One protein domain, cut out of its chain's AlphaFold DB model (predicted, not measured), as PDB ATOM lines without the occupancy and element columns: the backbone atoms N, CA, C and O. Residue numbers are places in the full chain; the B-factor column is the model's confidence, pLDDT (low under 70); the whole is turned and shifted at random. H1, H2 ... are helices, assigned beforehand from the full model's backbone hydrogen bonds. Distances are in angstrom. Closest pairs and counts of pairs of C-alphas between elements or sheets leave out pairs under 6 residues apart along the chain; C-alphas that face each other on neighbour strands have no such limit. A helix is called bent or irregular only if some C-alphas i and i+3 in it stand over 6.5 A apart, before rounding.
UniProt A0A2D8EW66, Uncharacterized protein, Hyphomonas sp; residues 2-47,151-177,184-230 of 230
ATOM      1  N   SER A   2     613.397 324.283 419.689       73.12
ATOM      2  CA  SER A   2     612.382 323.854 420.660       73.12
ATOM      3  C   SER A   2     613.114 323.295 421.884       73.12
ATOM      4  O   SER A   2     614.115 322.592 421.723       73.12
ATOM      5  N   HIS A   3     612.674 323.671 423.083       86.06
ATOM      6  CA  HIS A   3     613.167 323.129 424.344       86.06
ATOM      7  C   HIS A   3     611.995 322.986 425.312       86.06
ATOM      8  O   HIS A   3     611.130 323.858 425.393       86.06
ATOM      9  N   GLN A   4     611.983 321.871 426.036       93.81
ATOM     10  CA  GLN A   4     610.928 321.505 426.972       93.81
ATOM     11  C   GLN A   4     611.542 321.311 428.352       93.81
ATOM     12  O   GLN A   4     612.588 320.678 428.483       93.81
ATOM     13  N   TYR A   5     610.904 321.868 429.380       94.69
ATOM     14  CA  TYR A   5     611.351 321.706 430.767       94.69
ATOM     15  C   TYR A   5     610.774 320.487 431.478       94.69
ATOM     16  O   TYR A   5     611.202 320.191 432.589       94.69
ATOM     17  N   MET A   6     609.799 319.831 430.856       94.94
ATOM     18  CA  MET A   6     609.126 318.635 431.347       94.94
ATOM     19  C   MET A   6     608.837 317.715 430.176       94.94
ATOM     20  O   MET A   6     608.572 318.194 429.070       94.94
ATOM     21  N   ASP A   7     608.825 316.413 430.436       92.88
ATOM     22  CA  ASP A   7     608.541 315.422 429.411       92.88
ATOM     23  C   ASP A   7     607.039 315.299 429.136       92.88
ATOM     24  O   ASP A   7     606.171 315.449 430.006       92.88
ATOM     25  N   LYS A   8     606.705 314.911 427.901       93.69
ATOM     26  CA  LYS A   8     605.315 314.644 427.501       93.69
ATOM     27  C   LYS A   8     604.639 313.582 428.374       93.69
ATOM     28  O   LYS A   8     603.433 313.650 428.597       93.69
ATOM     29  N   SER A   9     605.388 312.588 428.855       94.81
ATOM     30  CA  SER A   9     604.885 311.533 429.745       94.81
ATOM     31  C   SER A   9     604.427 312.104 431.086       94.81
ATOM     32  O   SER A   9     603.377 311.711 431.591       94.81
ATOM     33  N   GLU A  10     605.163 313.069 431.630       94.88
ATOM     34  CA  GLU A  10     604.828 313.747 432.880       94.88
ATOM     35  C   GLU A  10     603.585 314.619 432.709       94.88
ATOM     36  O   GLU A  10     602.682 314.574 433.545       94.88
ATOM     37  N   LEU A  11     603.467 315.325 431.578       95.31
ATOM     38  CA  LEU A  11     602.249 316.071 431.251       95.31
ATOM     39  C   LEU A  11     601.033 315.150 431.073       95.31
ATOM     40  O   LEU A  11     599.936 315.496 431.515       95.31
ATOM     41  N   LYS A  12     601.201 313.959 430.483       95.31
ATOM     42  CA  LYS A  12     600.111 312.973 430.389       95.31
ATOM     43  C   LYS A  12     599.645 312.511 431.765       95.31
ATOM     44  O   LYS A  12     598.441 312.483 432.015       95.31
ATOM     45  N   THR A  13     600.587 312.202 432.655       95.88
ATOM     46  CA  THR A  13     600.287 311.857 434.049       95.88
ATOM     47  C   THR A  13     599.566 313.006 434.755       95.88
ATOM     48  O   THR A  13     598.549 312.771 435.400       95.88
ATOM     49  N   PHE A  14     600.024 314.249 434.572       94.00
ATOM     50  CA  PHE A  14     599.396 315.442 435.147       94.00
ATOM     51  C   PHE A  14     597.947 315.644 434.671       94.00
ATOM     52  O   PHE A  14     597.082 316.028 435.453       94.00
ATOM     53  N   LEU A  15     597.665 315.354 433.398       93.25
ATOM     54  CA  LEU A  15     596.327 315.453 432.804       93.25
ATOM     55  C   LEU A  15     595.442 314.218 433.054       93.25
ATOM     56  O   LEU A  15     594.267 314.238 432.689       93.25
ATOM     57  N   GLY A  16     595.985 313.138 433.628       93.44
ATOM     58  CA  GLY A  16     595.275 311.867 433.790       93.44
ATOM     59  C   GLY A  16     594.930 311.180 432.461       93.44
ATOM     60  O   GLY A  16     593.906 310.507 432.365       93.44
ATOM     61  N   MET A  17     595.752 311.366 431.422       91.00
ATOM     62  CA  MET A  17     595.514 310.827 430.077       91.00
ATOM     63  C   MET A  17     596.491 309.703 429.707       91.00
ATOM     64  O   MET A  17     597.586 309.593 430.253       91.00
ATOM     65  N   SER A  18     596.116 308.886 428.721       92.81
ATOM     66  CA  SER A  18     596.943 307.801 428.182       92.81
ATOM     67  C   SER A  18     596.853 307.726 426.650       92.81
ATOM     68  O   SER A  18     596.076 308.446 426.019       92.81
ATOM     69  N   GLY A  19     597.676 306.873 426.033       93.12
ATOM     70  CA  GLY A  19     597.751 306.726 424.574       93.12
ATOM     71  C   GLY A  19     598.653 307.762 423.896       93.12
ATOM     72  O   GLY A  19     599.394 308.481 424.568       93.12
ATOM     73  N   THR A  20     598.627 307.800 422.560       95.19
ATOM     74  CA  THR A  20     599.573 308.582 421.731       95.19
ATOM     75  C   THR A  20     598.913 309.572 420.766       95.19
ATOM     76  O   THR A  20     599.588 310.344 420.090       95.19
ATOM     77  N   ALA A  21     597.578 309.590 420.695       93.44
ATOM     78  CA  ALA A  21     596.834 310.367 419.698       93.44
ATOM     79  C   ALA A  21     597.006 311.894 419.825       93.44
ATOM     80  O   ALA A  21     596.703 312.629 418.888       93.44
ATOM     81  N   GLN A  22     597.451 312.383 420.985       92.44
ATOM     82  CA  GLN A  22     597.600 313.813 421.271       92.44
ATOM     83  C   GLN A  22     599.060 314.240 421.460       92.44
ATOM     84  O   GLN A  22     599.291 315.400 421.783       92.44
ATOM     85  N   ASP A  23     600.034 313.357 421.232       94.19
ATOM     86  CA  ASP A  23     601.439 313.591 421.605       94.19
ATOM     87  C   ASP A  23     602.009 314.846 420.954       94.19
ATOM     88  O   ASP A  23     602.563 315.689 421.650       94.19
ATOM     89  N   ASN A  24     601.739 315.046 419.664       93.62
ATOM     90  CA  ASN A  24     602.168 316.255 418.959       93.62
ATOM     91  C   ASN A  24     601.558 317.529 419.567       93.62
ATOM     92  O   ASN A  24     602.224 318.553 419.663       93.62
ATOM     93  N   ASN A  25     600.293 317.483 420.000       92.50
ATOM     94  CA  ASN A  25     599.638 318.644 420.613       92.50
ATOM     95  C   ASN A  25     600.194 318.934 422.012       92.50
ATOM     96  O   ASN A  25     600.247 320.095 422.410       92.50
ATOM     97  N   LEU A  26     600.596 317.895 422.750       94.00
ATOM     98  CA  LEU A  26     601.257 318.035 424.046       94.00
ATOM     99  C   LEU A  26     602.661 318.619 423.884       94.00
ATOM    100  O   LEU A  26     603.001 319.546 424.612       94.00
ATOM    101  N   ASP A  27     603.426 318.150 422.895       94.69
ATOM    102  CA  ASP A  27     604.753 318.689 422.583       94.69
ATOM    103  C   ASP A  27     604.661 320.182 422.213       94.69
ATOM    104  O   ASP A  27     605.374 321.006 422.780       94.69
ATOM    105  N   PHE A  28     603.704 320.577 421.361       93.56
ATOM    106  CA  PHE A  28     603.489 321.998 421.046       93.56
ATOM    107  C   PHE A  28     603.081 322.833 422.265       93.56
ATOM    108  O   PHE A  28     603.482 323.992 422.386       93.56
ATOM    109  N   ALA A  29     602.281 322.267 423.173       93.31
ATOM    110  CA  ALA A  29     601.884 322.954 424.394       93.31
ATOM    111  C   ALA A  29     603.066 323.134 425.362       93.31
ATOM    112  O   ALA A  29     603.183 324.199 425.971       93.31
ATOM    113  N   LEU A  30     603.947 322.135 425.479       95.56
ATOM    114  CA  LEU A  30     605.169 322.192 426.288       95.56
ATOM    115  C   LEU A  30     606.185 323.187 425.725       95.56
ATOM    116  O   LEU A  30     606.735 323.982 426.489       95.56
ATOM    117  N   ASP A  31     606.379 323.199 424.406       94.50
ATOM    118  CA  ASP A  31     607.254 324.156 423.723       94.50
ATOM    119  C   ASP A  31     606.780 325.594 423.964       94.50
ATOM    120  O   ASP A  31     607.552 326.465 424.373       94.50
ATOM    121  N   ALA A  32     605.481 325.841 423.769       92.06
ATOM    122  CA  ALA A  32     604.883 327.152 423.991       92.06
ATOM    123  C   ALA A  32     604.943 327.574 425.468       92.06
ATOM    124  O   ALA A  32     605.194 328.743 425.766       92.06
ATOM    125  N   ALA A  33     604.719 326.645 426.402       93.75
ATOM    126  CA  ALA A  33     604.807 326.909 427.837       93.75
ATOM    127  C   ALA A  33     606.233 327.262 428.267       93.75
ATOM    128  O   ALA A  33     606.424 328.261 428.963       93.75
ATOM    129  N   SER A  34     607.223 326.493 427.814       94.56
ATOM    130  CA  SER A  34     608.636 326.710 428.140       94.56
ATOM    131  C   SER A  34     609.119 328.056 427.590       94.56
ATOM    132  O   SER A  34     609.684 328.855 428.336       94.56
ATOM    133  N   ALA A  35     608.784 328.381 426.336       91.25
ATOM    134  CA  ALA A  35     609.096 329.683 425.744       91.25
ATOM    135  C   ALA A  35     608.427 330.855 426.490       91.25
ATOM    136  O   ALA A  35     609.062 331.877 426.742       91.25
ATOM    137  N   ALA A  36     607.162 330.706 426.900       90.75
ATOM    138  CA  ALA A  36     606.457 331.745 427.653       90.75
ATOM    139  C   ALA A  36     607.061 331.977 429.051       90.75
ATOM    140  O   ALA A  36     607.101 333.112 429.534       90.75
ATOM    141  N   ILE A  37     607.532 330.913 429.708       92.31
ATOM    142  CA  ILE A  37     608.236 331.004 430.993       92.31
ATOM    143  C   ILE A  37     609.585 331.706 430.815       92.31
ATOM    144  O   ILE A  37     609.925 332.564 431.632       92.31
ATOM    145  N   ASP A  38     610.316 331.407 429.744       91.31
ATOM    146  CA  ASP A  38     611.595 332.057 429.452       91.31
ATOM    147  C   ASP A  38     611.445 333.546 429.215       91.31
ATOM    148  O   ASP A  38     612.183 334.340 429.798       91.31
ATOM    149  N   ASP A  39     610.458 333.934 428.410       88.19
ATOM    150  CA  ASP A  39     610.161 335.337 428.139       88.19
ATOM    151  C   ASP A  39     609.746 336.068 429.427       88.19
ATOM    152  O   ASP A  39     610.146 337.211 429.665       88.19
ATOM    153  N   PHE A  40     608.993 335.404 430.311       89.38
ATOM    154  CA  PHE A  40     608.603 335.980 431.596       89.38
ATOM    155  C   PHE A  40     609.786 336.153 432.559       89.38
ATOM    156  O   PHE A  40     609.885 337.186 433.237       89.38
ATOM    157  N   CYS A  41     610.660 335.149 432.645       89.19
ATOM    158  CA  CYS A  41     611.819 335.141 433.535       89.19
ATOM    159  C   CYS A  41     612.998 335.951 432.976       89.19
ATOM    160  O   CYS A  41     613.831 336.438 433.743       89.19
ATOM    161  N   GLY A  42     613.084 336.098 431.658       88.19
ATOM    162  CA  GLY A  42     614.266 336.594 430.967       88.19
ATOM    163  C   GLY A  42     615.483 335.676 431.136       88.19
ATOM    164  O   GLY A  42     616.610 336.166 431.202       88.19
ATOM    165  N   ARG A  43     615.261 334.367 431.302       89.12
ATOM    166  CA  ARG A  43     616.286 333.337 431.544       89.12
ATOM    167  C   ARG A  43     615.867 332.032 430.890       89.12
ATOM    168  O   ARG A  43     614.683 331.830 430.662       89.12
ATOM    169  N   VAL A  44     616.839 331.157 430.666       91.75
ATOM    170  CA  VAL A  44     616.606 329.769 430.257       91.75
ATOM    171  C   VAL A  44     616.973 328.827 431.402       91.75
ATOM    172  O   VAL A  44     617.897 329.119 432.164       91.75
ATOM    173  N   PHE A  45     616.260 327.706 431.520       93.38
ATOM    174  CA  PHE A  45     616.427 326.725 432.602       93.38
ATOM    175  C   PHE A  45     617.144 325.439 432.175       93.38
ATOM    176  O   PHE A  45     617.174 324.474 432.929       93.38
ATOM    177  N   TYR A  46     617.754 325.444 430.988       90.56
ATOM    178  CA  TYR A  46     618.663 324.399 430.516       90.56
ATOM    179  C   TYR A  46     620.119 324.875 430.582       90.56
ATOM    180  O   TYR A  46     620.386 326.072 430.700       90.56
ATOM    181  N   LYS A  47     621.069 323.940 430.483       90.88
ATOM    182  CA  LYS A  47     622.511 324.217 430.421       90.88
ATOM    183  C   LYS A  47     623.055 323.895 429.030       90.88
ATOM    184  O   LYS A  47     622.724 322.852 428.477       90.88
ATOM    185  N   PRO A 151     614.558 323.862 438.032       94.69
ATOM    186  CA  PRO A 151     614.009 323.879 439.388       94.69
ATOM    187  C   PRO A 151     612.584 323.322 439.454       94.69
ATOM    188  O   PRO A 151     611.767 323.620 438.584       94.69
ATOM    189  N   ALA A 152     612.225 322.659 440.557       93.62
ATOM    190  CA  ALA A 152     610.887 322.085 440.761       93.62
ATOM    191  C   ALA A 152     609.732 323.091 440.560       93.62
ATOM    192  O   ALA A 152     608.673 322.758 440.035       93.62
ATOM    193  N   ALA A 153     609.941 324.360 440.927       94.75
ATOM    194  CA  ALA A 153     608.953 325.415 440.693       94.75
ATOM    195  C   ALA A 153     608.725 325.700 439.194       94.75
ATOM    196  O   ALA A 153     607.598 325.983 438.801       94.75
ATOM    197  N   ILE A 154     609.770 325.607 438.366       95.94
ATOM    198  CA  ILE A 154     609.685 325.788 436.909       95.94
ATOM    199  C   ILE A 154     609.073 324.555 436.243       95.94
ATOM    200  O   ILE A 154     608.254 324.700 435.339       95.94
ATOM    201  N   GLN A 155     609.402 323.359 436.729       95.31
ATOM    202  CA  GLN A 155     608.770 322.107 436.305       95.31
ATOM    203  C   GLN A 155     607.246 322.180 436.489       95.31
ATOM    204  O   GLN A 155     606.486 322.059 435.525       95.31
ATOM    205  N   GLN A 156     606.795 322.519 437.701       95.81
ATOM    206  CA  GLN A 156     605.372 322.669 438.006       95.81
ATOM    207  C   GLN A 156     604.708 323.786 437.186       95.81
ATOM    208  O   GLN A 156     603.611 323.610 436.659       95.81
ATOM    209  N   ALA A 157     605.381 324.931 437.046       96.25
ATOM    210  CA  ALA A 157     604.915 326.046 436.228       96.25
ATOM    211  C   ALA A 157     604.716 325.642 434.753       96.25
ATOM    212  O   ALA A 157     603.715 326.017 434.139       96.25
ATOM    213  N   THR A 158     605.633 324.839 434.207       96.25
ATOM    214  CA  THR A 158     605.568 324.327 432.833       96.25
ATOM    215  C   THR A 158     604.367 323.405 432.653       96.25
ATOM    216  O   THR A 158     603.609 323.592 431.703       96.25
ATOM    217  N   LEU A 159     604.125 322.478 433.588       96.19
ATOM    218  CA  LEU A 159     602.963 321.582 433.537       96.19
ATOM    219  C   LEU A 159     601.635 322.348 433.565       96.19
ATOM    220  O   LEU A 159     600.772 322.106 432.719       96.19
ATOM    221  N   ILE A 160     601.481 323.309 434.485       94.81
ATOM    222  CA  ILE A 160     600.257 324.121 434.607       94.81
ATOM    223  C   ILE A 160     600.008 324.904 433.313       94.81
ATOM    224  O   ILE A 160     598.906 324.876 432.755       94.81
ATOM    225  N   GLN A 161     601.036 325.588 432.806       94.12
ATOM    226  CA  GLN A 161     600.905 326.416 431.613       94.12
ATOM    227  C   GLN A 161     600.671 325.577 430.343       94.12
ATOM    228  O   GLN A 161     599.843 325.956 429.510       94.12
ATOM    229  N   ALA A 162     601.333 324.425 430.207       94.12
ATOM    230  CA  ALA A 162     601.135 323.509 429.086       94.12
ATOM    231  C   ALA A 162     599.733 322.883 429.106       94.12
ATOM    232  O   ALA A 162     599.050 322.878 428.082       94.12
ATOM    233  N   ALA A 163     599.244 322.445 430.271       92.69
ATOM    234  CA  ALA A 163     597.876 321.947 430.432       92.69
ATOM    235  C   ALA A 163     596.838 322.996 430.003       92.69
ATOM    236  O   ALA A 163     595.896 322.689 429.268       92.69
ATOM    237  N   ARG A 164     597.051 324.258 430.389       89.44
ATOM    238  CA  ARG A 164     596.201 325.387 429.993       89.44
ATOM    239  C   ARG A 164     596.209 325.613 428.480       89.44
ATOM    240  O   ARG A 164     595.146 325.809 427.890       89.44
ATOM    241  N   PHE A 165     597.374 325.574 427.832       90.44
ATOM    242  CA  PHE A 165     597.469 325.697 426.374       90.44
ATOM    243  C   PHE A 165     596.826 324.524 425.635       90.44
ATOM    244  O   PHE A 165     596.117 324.743 424.654       90.44
ATOM    245  N   PHE A 166     596.991 323.305 426.141       90.62
ATOM    246  CA  PHE A 166     596.351 322.125 425.575       90.62
ATOM    247  C   PHE A 166     594.816 322.209 425.656       90.62
ATOM    248  O   PHE A 166     594.132 321.990 424.656       90.62
ATOM    249  N   GLN A 167     594.259 322.608 426.805       87.56
ATOM    250  CA  GLN A 167     592.806 322.742 426.979       87.56
ATOM    251  C   GLN A 167     592.187 323.850 426.113       87.56
ATOM    252  O   GLN A 167     591.052 323.702 425.659       87.56
ATOM    253  N   ARG A 168     592.924 324.930 425.813       82.88
ATOM    254  CA  ARG A 168     592.435 326.016 424.938       82.88
ATOM    255  C   ARG A 168     592.057 325.547 423.538       82.88
ATOM    256  O   ARG A 168     591.151 326.126 422.948       82.88
ATOM    257  N   LYS A 169     592.682 324.484 423.022       80.81
ATOM    258  CA  LYS A 169     592.285 323.875 421.743       80.81
ATOM    259  C   LYS A 169     590.810 323.447 421.747       80.81
ATOM    260  O   LYS A 169     590.142 323.566 420.725       80.81
ATOM    261  N   ASN A 170     590.305 322.983 422.891       77.88
ATOM    262  CA  ASN A 170     588.921 322.533 423.057       77.88
ATOM    263  C   ASN A 170     587.957 323.685 423.384       77.88
ATOM    264  O   ASN A 170     586.746 323.529 423.254       77.88
ATOM    265  N   SER A 171     588.479 324.848 423.782       75.81
ATOM    266  CA  SER A 171     587.687 326.042 424.099       75.81
ATOM    267  C   SER A 171     588.312 327.308 423.493       75.81
ATOM    268  O   SER A 171     588.774 328.182 424.236       75.81
ATOM    269  N   PRO A 172     588.318 327.446 422.149       67.56
ATOM    270  CA  PRO A 172     589.001 328.550 421.468       67.56
ATOM    271  C   PRO A 172     588.463 329.932 421.853       67.56
ATOM    272  O   PRO A 172     589.209 330.905 421.875       67.56
ATOM    273  N   MET A 173     587.175 330.008 422.205       63.75
ATOM    274  CA  MET A 173     586.482 331.250 422.571       63.75
ATOM    275  C   MET A 173     586.781 331.737 423.997       63.75
ATOM    276  O   MET A 173     586.162 332.689 424.459       63.75
ATOM    277  N   GLY A 174     587.714 331.104 424.714       59.06
ATOM    278  CA  GLY A 174     588.178 331.616 426.005       59.06
ATOM    279  C   GLY A 174     587.281 331.274 427.199       59.06
ATOM    280  O   GLY A 174     587.577 331.721 428.305       59.06
ATOM    281  N   PHE A 175     586.230 330.479 426.981       56.25
ATOM    282  CA  PHE A 175     585.259 330.051 427.982       56.25
ATOM    283  C   PHE A 175     585.226 328.524 428.043       56.25
ATOM    284  O   PHE A 175     584.895 327.871 427.053       56.25
ATOM    285  N   SER A 176     585.578 327.963 429.196       57.62
ATOM    286  CA  SER A 176     585.394 326.542 429.497       57.62
ATOM    287  C   SER A 176     584.529 326.410 430.749       57.62
ATOM    288  O   SER A 176     584.853 326.978 431.791       57.62
ATOM    289  N   GLY A 177     583.397 325.719 430.624       57.22
ATOM    290  CA  GLY A 177     582.383 325.567 431.666       57.22
ATOM    291  C   GLY A 177     580.988 325.441 431.056       57.22
ATOM    292  O   GLY A 177     580.721 326.007 429.999       57.22
ATOM    293  N   ALA A 184     582.011 327.158 437.568       53.16
ATOM    294  CA  ALA A 184     582.435 328.521 437.285       53.16
ATOM    295  C   ALA A 184     583.146 328.585 435.920       53.16
ATOM    296  O   ALA A 184     583.978 327.723 435.619       53.16
ATOM    297  N   PRO A 185     582.840 329.593 435.090       52.12
ATOM    298  CA  PRO A 185     583.465 329.716 433.790       52.12
ATOM    299  C   PRO A 185     584.949 330.036 433.932       52.12
ATOM    300  O   PRO A 185     585.332 331.052 434.513       52.12
ATOM    301  N   VAL A 186     585.796 329.178 433.373       56.78
ATOM    302  CA  VAL A 186     587.231 329.433 433.288       56.78
ATOM    303  C   VAL A 186     587.452 330.445 432.171       56.78
ATOM    304  O   VAL A 186     587.301 330.119 430.992       56.78
ATOM    305  N   ILE A 187     587.799 331.676 432.549       59.09
ATOM    306  CA  ILE A 187     588.188 332.735 431.615       59.09
ATOM    307  C   ILE A 187     589.690 332.626 431.372       59.09
ATOM    308  O   ILE A 187     590.512 332.781 432.278       59.09
ATOM    309  N   PHE A 188     590.080 332.383 430.126       58.09
ATOM    310  CA  PHE A 188     591.490 332.345 429.769       58.09
ATOM    311  C   PHE A 188     592.046 333.767 429.566       58.09
ATOM    312  O   PHE A 188     591.871 334.363 428.511       58.09
ATOM    313  N   LEU A 189     592.774 334.298 430.557       60.38
ATOM    314  CA  LEU A 189     593.556 335.539 430.429       60.38
ATOM    315  C   LEU A 189     594.557 335.476 429.256       60.38
ATOM    316  O   LEU A 189     595.175 334.433 429.021       60.38
ATOM    317  N   SER A 190     594.782 336.611 428.591       67.19
ATOM    318  CA  SER A 190     595.801 336.802 427.540       67.19
ATOM    319  C   SER A 190     597.245 336.729 428.054       67.19
ATOM    320  O   SER A 190     598.184 336.713 427.264       67.19
ATOM    321  N   GLU A 191     597.428 336.659 429.370       76.38
ATOM    322  CA  GLU A 191     598.725 336.634 430.031       76.38
ATOM    323  C   GLU A 191     599.085 335.236 430.561       76.38
ATOM    324  O   GLU A 191     598.234 334.336 430.663       76.38
ATOM    325  N   LEU A 192     600.358 335.079 430.949       82.81
ATOM    326  CA  LEU A 192     600.832 333.925 431.717       82.81
ATOM    327  C   LEU A 192     599.945 333.725 432.950       82.81
ATOM    328  O   LEU A 192     599.500 334.702 433.563       82.81
ATOM    329  N   ASP A 193     599.676 332.469 433.290       87.00
ATOM    330  CA  ASP A 193     598.807 332.140 434.413       87.00
ATOM    331  C   ASP A 193     599.298 332.790 435.734       87.00
ATOM    332  O   ASP A 193     600.511 332.829 435.973       87.00
ATOM    333  N   PRO A 194     598.410 333.360 436.576       88.69
ATOM    334  CA  PRO A 194     598.811 334.015 437.824       88.69
ATOM    335  C   PRO A 194     599.614 333.124 438.783       88.69
ATOM    336  O   PRO A 194     600.559 333.610 439.416       88.69
ATOM    337  N   ASP A 195     599.301 331.830 438.860       89.25
ATOM    338  CA  ASP A 195     600.015 330.896 439.736       89.25
ATOM    339  C   ASP A 195     601.395 330.578 439.160       89.25
ATOM    340  O   ASP A 195     602.405 330.616 439.868       89.25
ATOM    341  N   VAL A 196     601.468 330.403 437.839       93.00
ATOM    342  CA  VAL A 196     602.729 330.253 437.098       93.00
ATOM    343  C   VAL A 196     603.618 331.484 437.307       93.00
ATOM    344  O   VAL A 196     604.799 331.349 437.626       93.00
ATOM    345  N   LYS A 197     603.065 332.702 437.231       91.69
ATOM    346  CA  LYS A 197     603.809 333.936 437.541       91.69
ATOM    347  C   LYS A 197     604.338 333.934 438.972       91.69
ATOM    348  O   LYS A 197     605.468 334.368 439.193       91.69
ATOM    349  N   THR A 198     603.546 333.465 439.935       92.44
ATOM    350  CA  THR A 198     603.932 333.413 441.351       92.44
ATOM    351  C   THR A 198     605.092 332.443 441.577       92.44
ATOM    352  O   THR A 198     606.070 332.812 442.228       92.44
ATOM    353  N   LEU A 199     605.042 331.258 440.960       93.62
ATOM    354  CA  LEU A 199     606.126 330.269 440.991       93.62
ATOM    355  C   LEU A 199     607.409 330.795 440.328       93.62
ATOM    356  O   LEU A 199     608.509 330.630 440.864       93.62
ATOM    357  N   CYS A 200     607.270 331.477 439.190       93.06
ATOM    358  CA  CYS A 200     608.394 331.955 438.389       93.06
ATOM    359  C   CYS A 200     609.015 333.268 438.900       93.06
ATOM    360  O   CYS A 200     610.167 333.569 438.587       93.06
ATOM    361  N   LYS A 201     608.295 334.063 439.705       89.69
ATOM    362  CA  LYS A 201     608.694 335.429 440.106       89.69
ATOM    363  C   LYS A 201     610.107 335.515 440.684       89.69
ATOM    364  O   LYS A 201     610.808 336.488 440.413       89.69
ATOM    365  N   LYS A 202     610.533 334.518 441.468       89.69
ATOM    366  CA  LYS A 202     611.862 334.507 442.107       89.69
ATOM    367  C   LYS A 202     613.023 334.344 441.120       89.69
ATOM    368  O   LYS A 202     614.133 334.761 441.428       89.69
ATOM    369  N   PHE A 203     612.766 333.767 439.947       90.88
ATOM    370  CA  PHE A 203     613.778 333.507 438.921       90.88
ATOM    371  C   PHE A 203     613.906 334.635 437.899       90.88
ATOM    372  O   PHE A 203     614.831 334.635 437.090       90.88
ATOM    373  N   LYS A 204     612.983 335.599 437.925       89.12
ATOM    374  CA  LYS A 204     612.941 336.684 436.954       89.12
ATOM    375  C   LYS A 204     614.157 337.607 437.084       89.12
ATOM    376  O   LYS A 204     614.410 338.144 438.167       89.12
ATOM    377  N   LYS A 205     614.865 337.860 435.975       83.75
ATOM    378  CA  LYS A 205     615.903 338.904 435.910       83.75
ATOM    379  C   LYS A 205     615.280 340.254 436.240       83.75
ATOM    380  O   LYS A 205     614.294 340.673 435.634       83.75
ATOM    381  N   LYS A 206     615.870 340.952 437.209       69.31
ATOM    382  CA  LYS A 206     615.495 342.330 437.520       69.31
ATOM    383  C   LYS A 206     616.179 343.257 436.519       69.31
ATOM    384  O   LYS A 206     617.402 343.337 436.488       69.31
ATOM    385  N   THR A 207     615.390 343.973 435.729       56.25
ATOM    386  CA  THR A 207     615.860 345.130 434.962       56.25
ATOM    387  C   THR A 207     616.074 346.281 435.938       56.25
ATOM    388  O   THR A 207     615.119 346.736 436.567       56.25
ATOM    389  N   VAL A 208     617.313 346.734 436.108       48.56
ATOM    390  CA  VAL A 208     617.617 347.921 436.915       48.56
ATOM    391  C   VAL A 208     617.850 349.053 435.936       48.56
ATOM    392  O   VAL A 208     618.882 349.071 435.298       48.56
ATOM    393  N   THR A 209     616.924 349.994 435.782       43.69
ATOM    394  CA  THR A 209     617.191 351.198 434.980       43.69
ATOM    395  C   THR A 209     618.089 352.134 435.782       43.69
ATOM    396  O   THR A 209     617.715 352.558 436.874       43.69
ATOM    397  N   LEU A 210     619.281 352.450 435.268       41.69
ATOM    398  CA  LEU A 210     620.178 353.412 435.907       41.69
ATOM    399  C   LEU A 210     619.642 354.840 435.728       41.69
ATOM    400  O   LEU A 210     618.975 355.155 434.741       41.69
ATOM    401  N   SER A 211     619.986 355.729 436.666       42.09
ATOM    402  CA  SER A 211     619.536 357.134 436.708       42.09
ATOM    403  C   SER A 211     619.878 357.957 435.453       42.09
ATOM    404  O   SER A 211     619.346 359.048 435.281       42.09
ATOM    405  N   ALA A 212     620.732 357.445 434.563       48.88
ATOM    406  CA  ALA A 212     621.094 358.064 433.288       48.88
ATOM    407  C   ALA A 212     620.022 357.905 432.184       48.88
ATOM    408  O   ALA A 212     620.303 358.161 431.016       48.88
ATOM    409  N   GLY A 213     618.814 357.425 432.513       38.53
ATOM    410  CA  GLY A 213     617.694 357.283 431.571       38.53
ATOM    411  C   GLY A 213     617.875 356.186 430.517       38.53
ATOM    412  O   GLY A 213     616.951 355.902 429.758       38.53
ATOM    413  N   ARG A 214     619.040 355.530 430.478       42.78
ATOM    414  CA  ARG A 214     619.264 354.328 429.677       42.78
ATOM    415  C   ARG A 214     618.705 353.128 430.443       42.78
ATOM    416  O   ARG A 214     619.166 352.870 431.559       42.78
ATOM    417  N   PRO A 215     617.723 352.392 429.891       41.72
ATOM    418  CA  PRO A 215     617.286 351.148 430.497       41.72
ATOM    419  C   PRO A 215     618.475 350.190 430.490       41.72
ATOM    420  O   PRO A 215     618.908 349.724 429.437       41.72
ATOM    421  N   PHE A 216     619.028 349.915 431.670       41.91
ATOM    422  CA  PHE A 216     620.001 348.850 431.829       41.91
ATOM    423  C   PHE A 216     619.209 347.548 431.926       41.91
ATOM    424  O   PHE A 216     618.753 347.088 432.976       41.91
ATOM    425  N   VAL A 217     618.914 347.017 430.744       43.94
ATOM    426  CA  VAL A 217     618.252 345.731 430.593       43.94
ATOM    427  C   VAL A 217     619.336 344.677 430.686       43.94
ATOM    428  O   VAL A 217     620.213 344.618 429.828       43.94
ATOM    429  N   GLY A 218     619.259 343.827 431.710       40.81
ATOM    430  CA  GLY A 218     619.861 342.505 431.634       40.81
ATOM    431  C   GLY A 218     619.340 341.829 430.368       40.81
ATOM    432  O   GLY A 218     618.189 341.420 430.316       40.81
ATOM    433  N   ILE A 219     620.168 341.861 429.328       48.72
ATOM    434  CA  ILE A 219     620.226 341.018 428.132       48.72
ATOM    435  C   ILE A 219     619.040 340.049 427.969       48.72
ATOM    436  O   ILE A 219     619.145 338.867 428.266       48.72
ATOM    437  N   THR A 220     617.930 340.515 427.396       44.22
ATOM    438  CA  THR A 220     617.017 339.608 426.666       44.22
ATOM    439  C   THR A 220     616.427 340.203 425.395       44.22
ATOM    440  O   THR A 220     616.232 339.458 424.439       44.22
ATOM    441  N   GLN A 221     616.252 341.527 425.288       35.19
ATOM    442  CA  GLN A 221     615.874 342.147 424.005       35.19
ATOM    443  C   GLN A 221     617.034 342.806 423.252       35.19
ATOM    444  O   GLN A 221     617.104 342.678 422.034       35.19
ATOM    445  N   VAL A 222     617.983 343.451 423.937       38.38
ATOM    446  CA  VAL A 222     619.076 344.173 423.251       38.38
ATOM    447  C   VAL A 222     620.163 343.220 422.729       38.38
ATOM    448  O   VAL A 222     620.731 343.461 421.667       38.38
ATOM    449  N   ASN A 223     620.397 342.091 423.405       37.56
ATOM    450  CA  ASN A 223     621.468 341.160 423.033       37.56
ATOM    451  C   ASN A 223     621.056 340.023 422.096       37.56
ATOM    452  O   ASN A 223     621.944 339.416 421.510       37.56
ATOM    453  N   ARG A 224     619.760 339.796 421.826       39.66
ATOM    454  CA  ARG A 224     619.378 338.937 420.684       39.66
ATOM    455  C   ARG A 224     619.944 339.471 419.355       39.66
ATOM    456  O   ARG A 224     620.200 338.678 418.461       39.66
ATOM    457  N   ASN A 225     620.237 340.776 419.272       36.66
ATOM    458  CA  ASN A 225     620.872 341.420 418.115       36.66
ATOM    459  C   ASN A 225     622.392 341.659 418.264       36.66
ATOM    460  O   ASN A 225     622.998 342.226 417.361       36.66
ATOM    461  N   ARG A 226     623.013 341.268 419.387       39.09
ATOM    462  CA  ARG A 226     624.462 341.438 419.650       39.09
ATOM    463  C   ARG A 226     625.186 340.137 419.992       39.09
ATOM    464  O   ARG A 226     626.364 340.162 420.340       39.09
ATOM    465  N   ILE A 227     624.524 338.993 419.835       35.53
ATOM    466  CA  ILE A 227     625.236 337.734 419.641       35.53
ATOM    467  C   ILE A 227     625.875 337.850 418.259       35.53
ATOM    468  O   ILE A 227     625.227 337.621 417.239       35.53
ATOM    469  N   TYR A 228     627.130 338.293 418.223       36.97
ATOM    470  CA  TYR A 228     627.966 338.115 417.048       36.97
ATOM    471  C   TYR A 228     628.094 336.606 416.856       36.97
ATOM    472  O   TYR A 228     628.821 335.945 417.598       36.97
ATOM    473  N   GLY A 229     627.294 336.067 415.935       36.22
ATOM    474  CA  GLY A 229     627.434 334.698 415.472       36.22
ATOM    475  C   GLY A 229     628.857 334.448 414.978       36.22
ATOM    476  O   GLY A 229     629.592 335.392 414.667       36.22
ATOM    477  N   ALA A 230     629.229 333.170 414.964       34.88
ATOM    478  CA  ALA A 230     630.374 332.703 414.195       34.88
ATOM    479  C   ALA A 230     630.282 333.173 412.735       34.88
ATOM    480  O   ALA A 230     629.142 333.237 412.212       34.88
TER     481      ALA A 230
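AT A GLANCE: This is residues 2 to 47, 151 to 177 and 184 to 230 of the 230 residues of an uncharacterized protein of Hyphomonas sp (UniProt A0A2D8EW66). Two long helices, H2 and H3, cross steeply and make the core; the short helix H1 packs across both near the first residues of H2, and H4 packs along H3 and on the last residues of H2. A long tail with no named element, residues 204 to 230, leads away from this small body, and its residues 222 to 230 stick out free. The printed part has 120 residues with four named helices, H1 to H4 in chain order, and no named strand; its class is all helix, though the helices hold 54 residues, under half. The whole is loose, with a radius of gyration of the C-alphas of 16.8 A and spans of 54 by 39 by 25 A.

HOW THE PARTS SIT: H2, residues 23 to 41, and H3, residues 152 to 168, are the hubs, touching three helices each. They touch at C-alphas 29 and 162, their closest, 4.8 A apart, at a steep tilt of 55 degrees, opposite ways. H1, residues 8 to 15, touches H2 residues 23 to 30 alone, about perpendicular at 88 degrees, closest at C-alphas 8 and 26, 6.3 A. It touches H3 residues 159 to 163 alone, closest at C-alphas 11 and 159, 6.0 A. H4, residues 194 to 203, touches H3, closest at C-alphas 157 and 196, 4.8 A, at a shallow tilt of 33 degrees, only just short of steep, opposite ways. H4 touches H2 residues 37 to 41 alone, closest at C-alphas 41 and 203, 6.0 A. H1 and H4 are apart. Packing is mostly crossed, with one of five touching pairs at a shallow tilt. Every O i to N i+4 pair is within hydrogen-bond range in H1, H2 and H3; H4 has 4 of 6.

IN THESE COORDINATES: H2 measures 26.7 A, from C-alpha 23 at (601.439, 313.591, 421.605); H3 measures 24.6 A. H1, 10.5 A, begins at (605.315, 314.644, 427.501). H4, 15.0 A, ends at (613.778, 333.507, 438.921) and is irregular: C-alphas 199 and 202 are 7.2 A apart.

THE WHOLE: The farthest C-alphas, Gly 19 and Ala 212, are 57.1 A apart. Residues 48 to 150 and 178 to 183 are not printed; the C-alpha gaps are 12.4 A and 6.3 A. The link H1 to H2 is short. Residues 175 to 176 pair antiparallel with 186 to 187. pLDDT is under 70 at residues 172 to 177, 184 to 190 and 206 to 230.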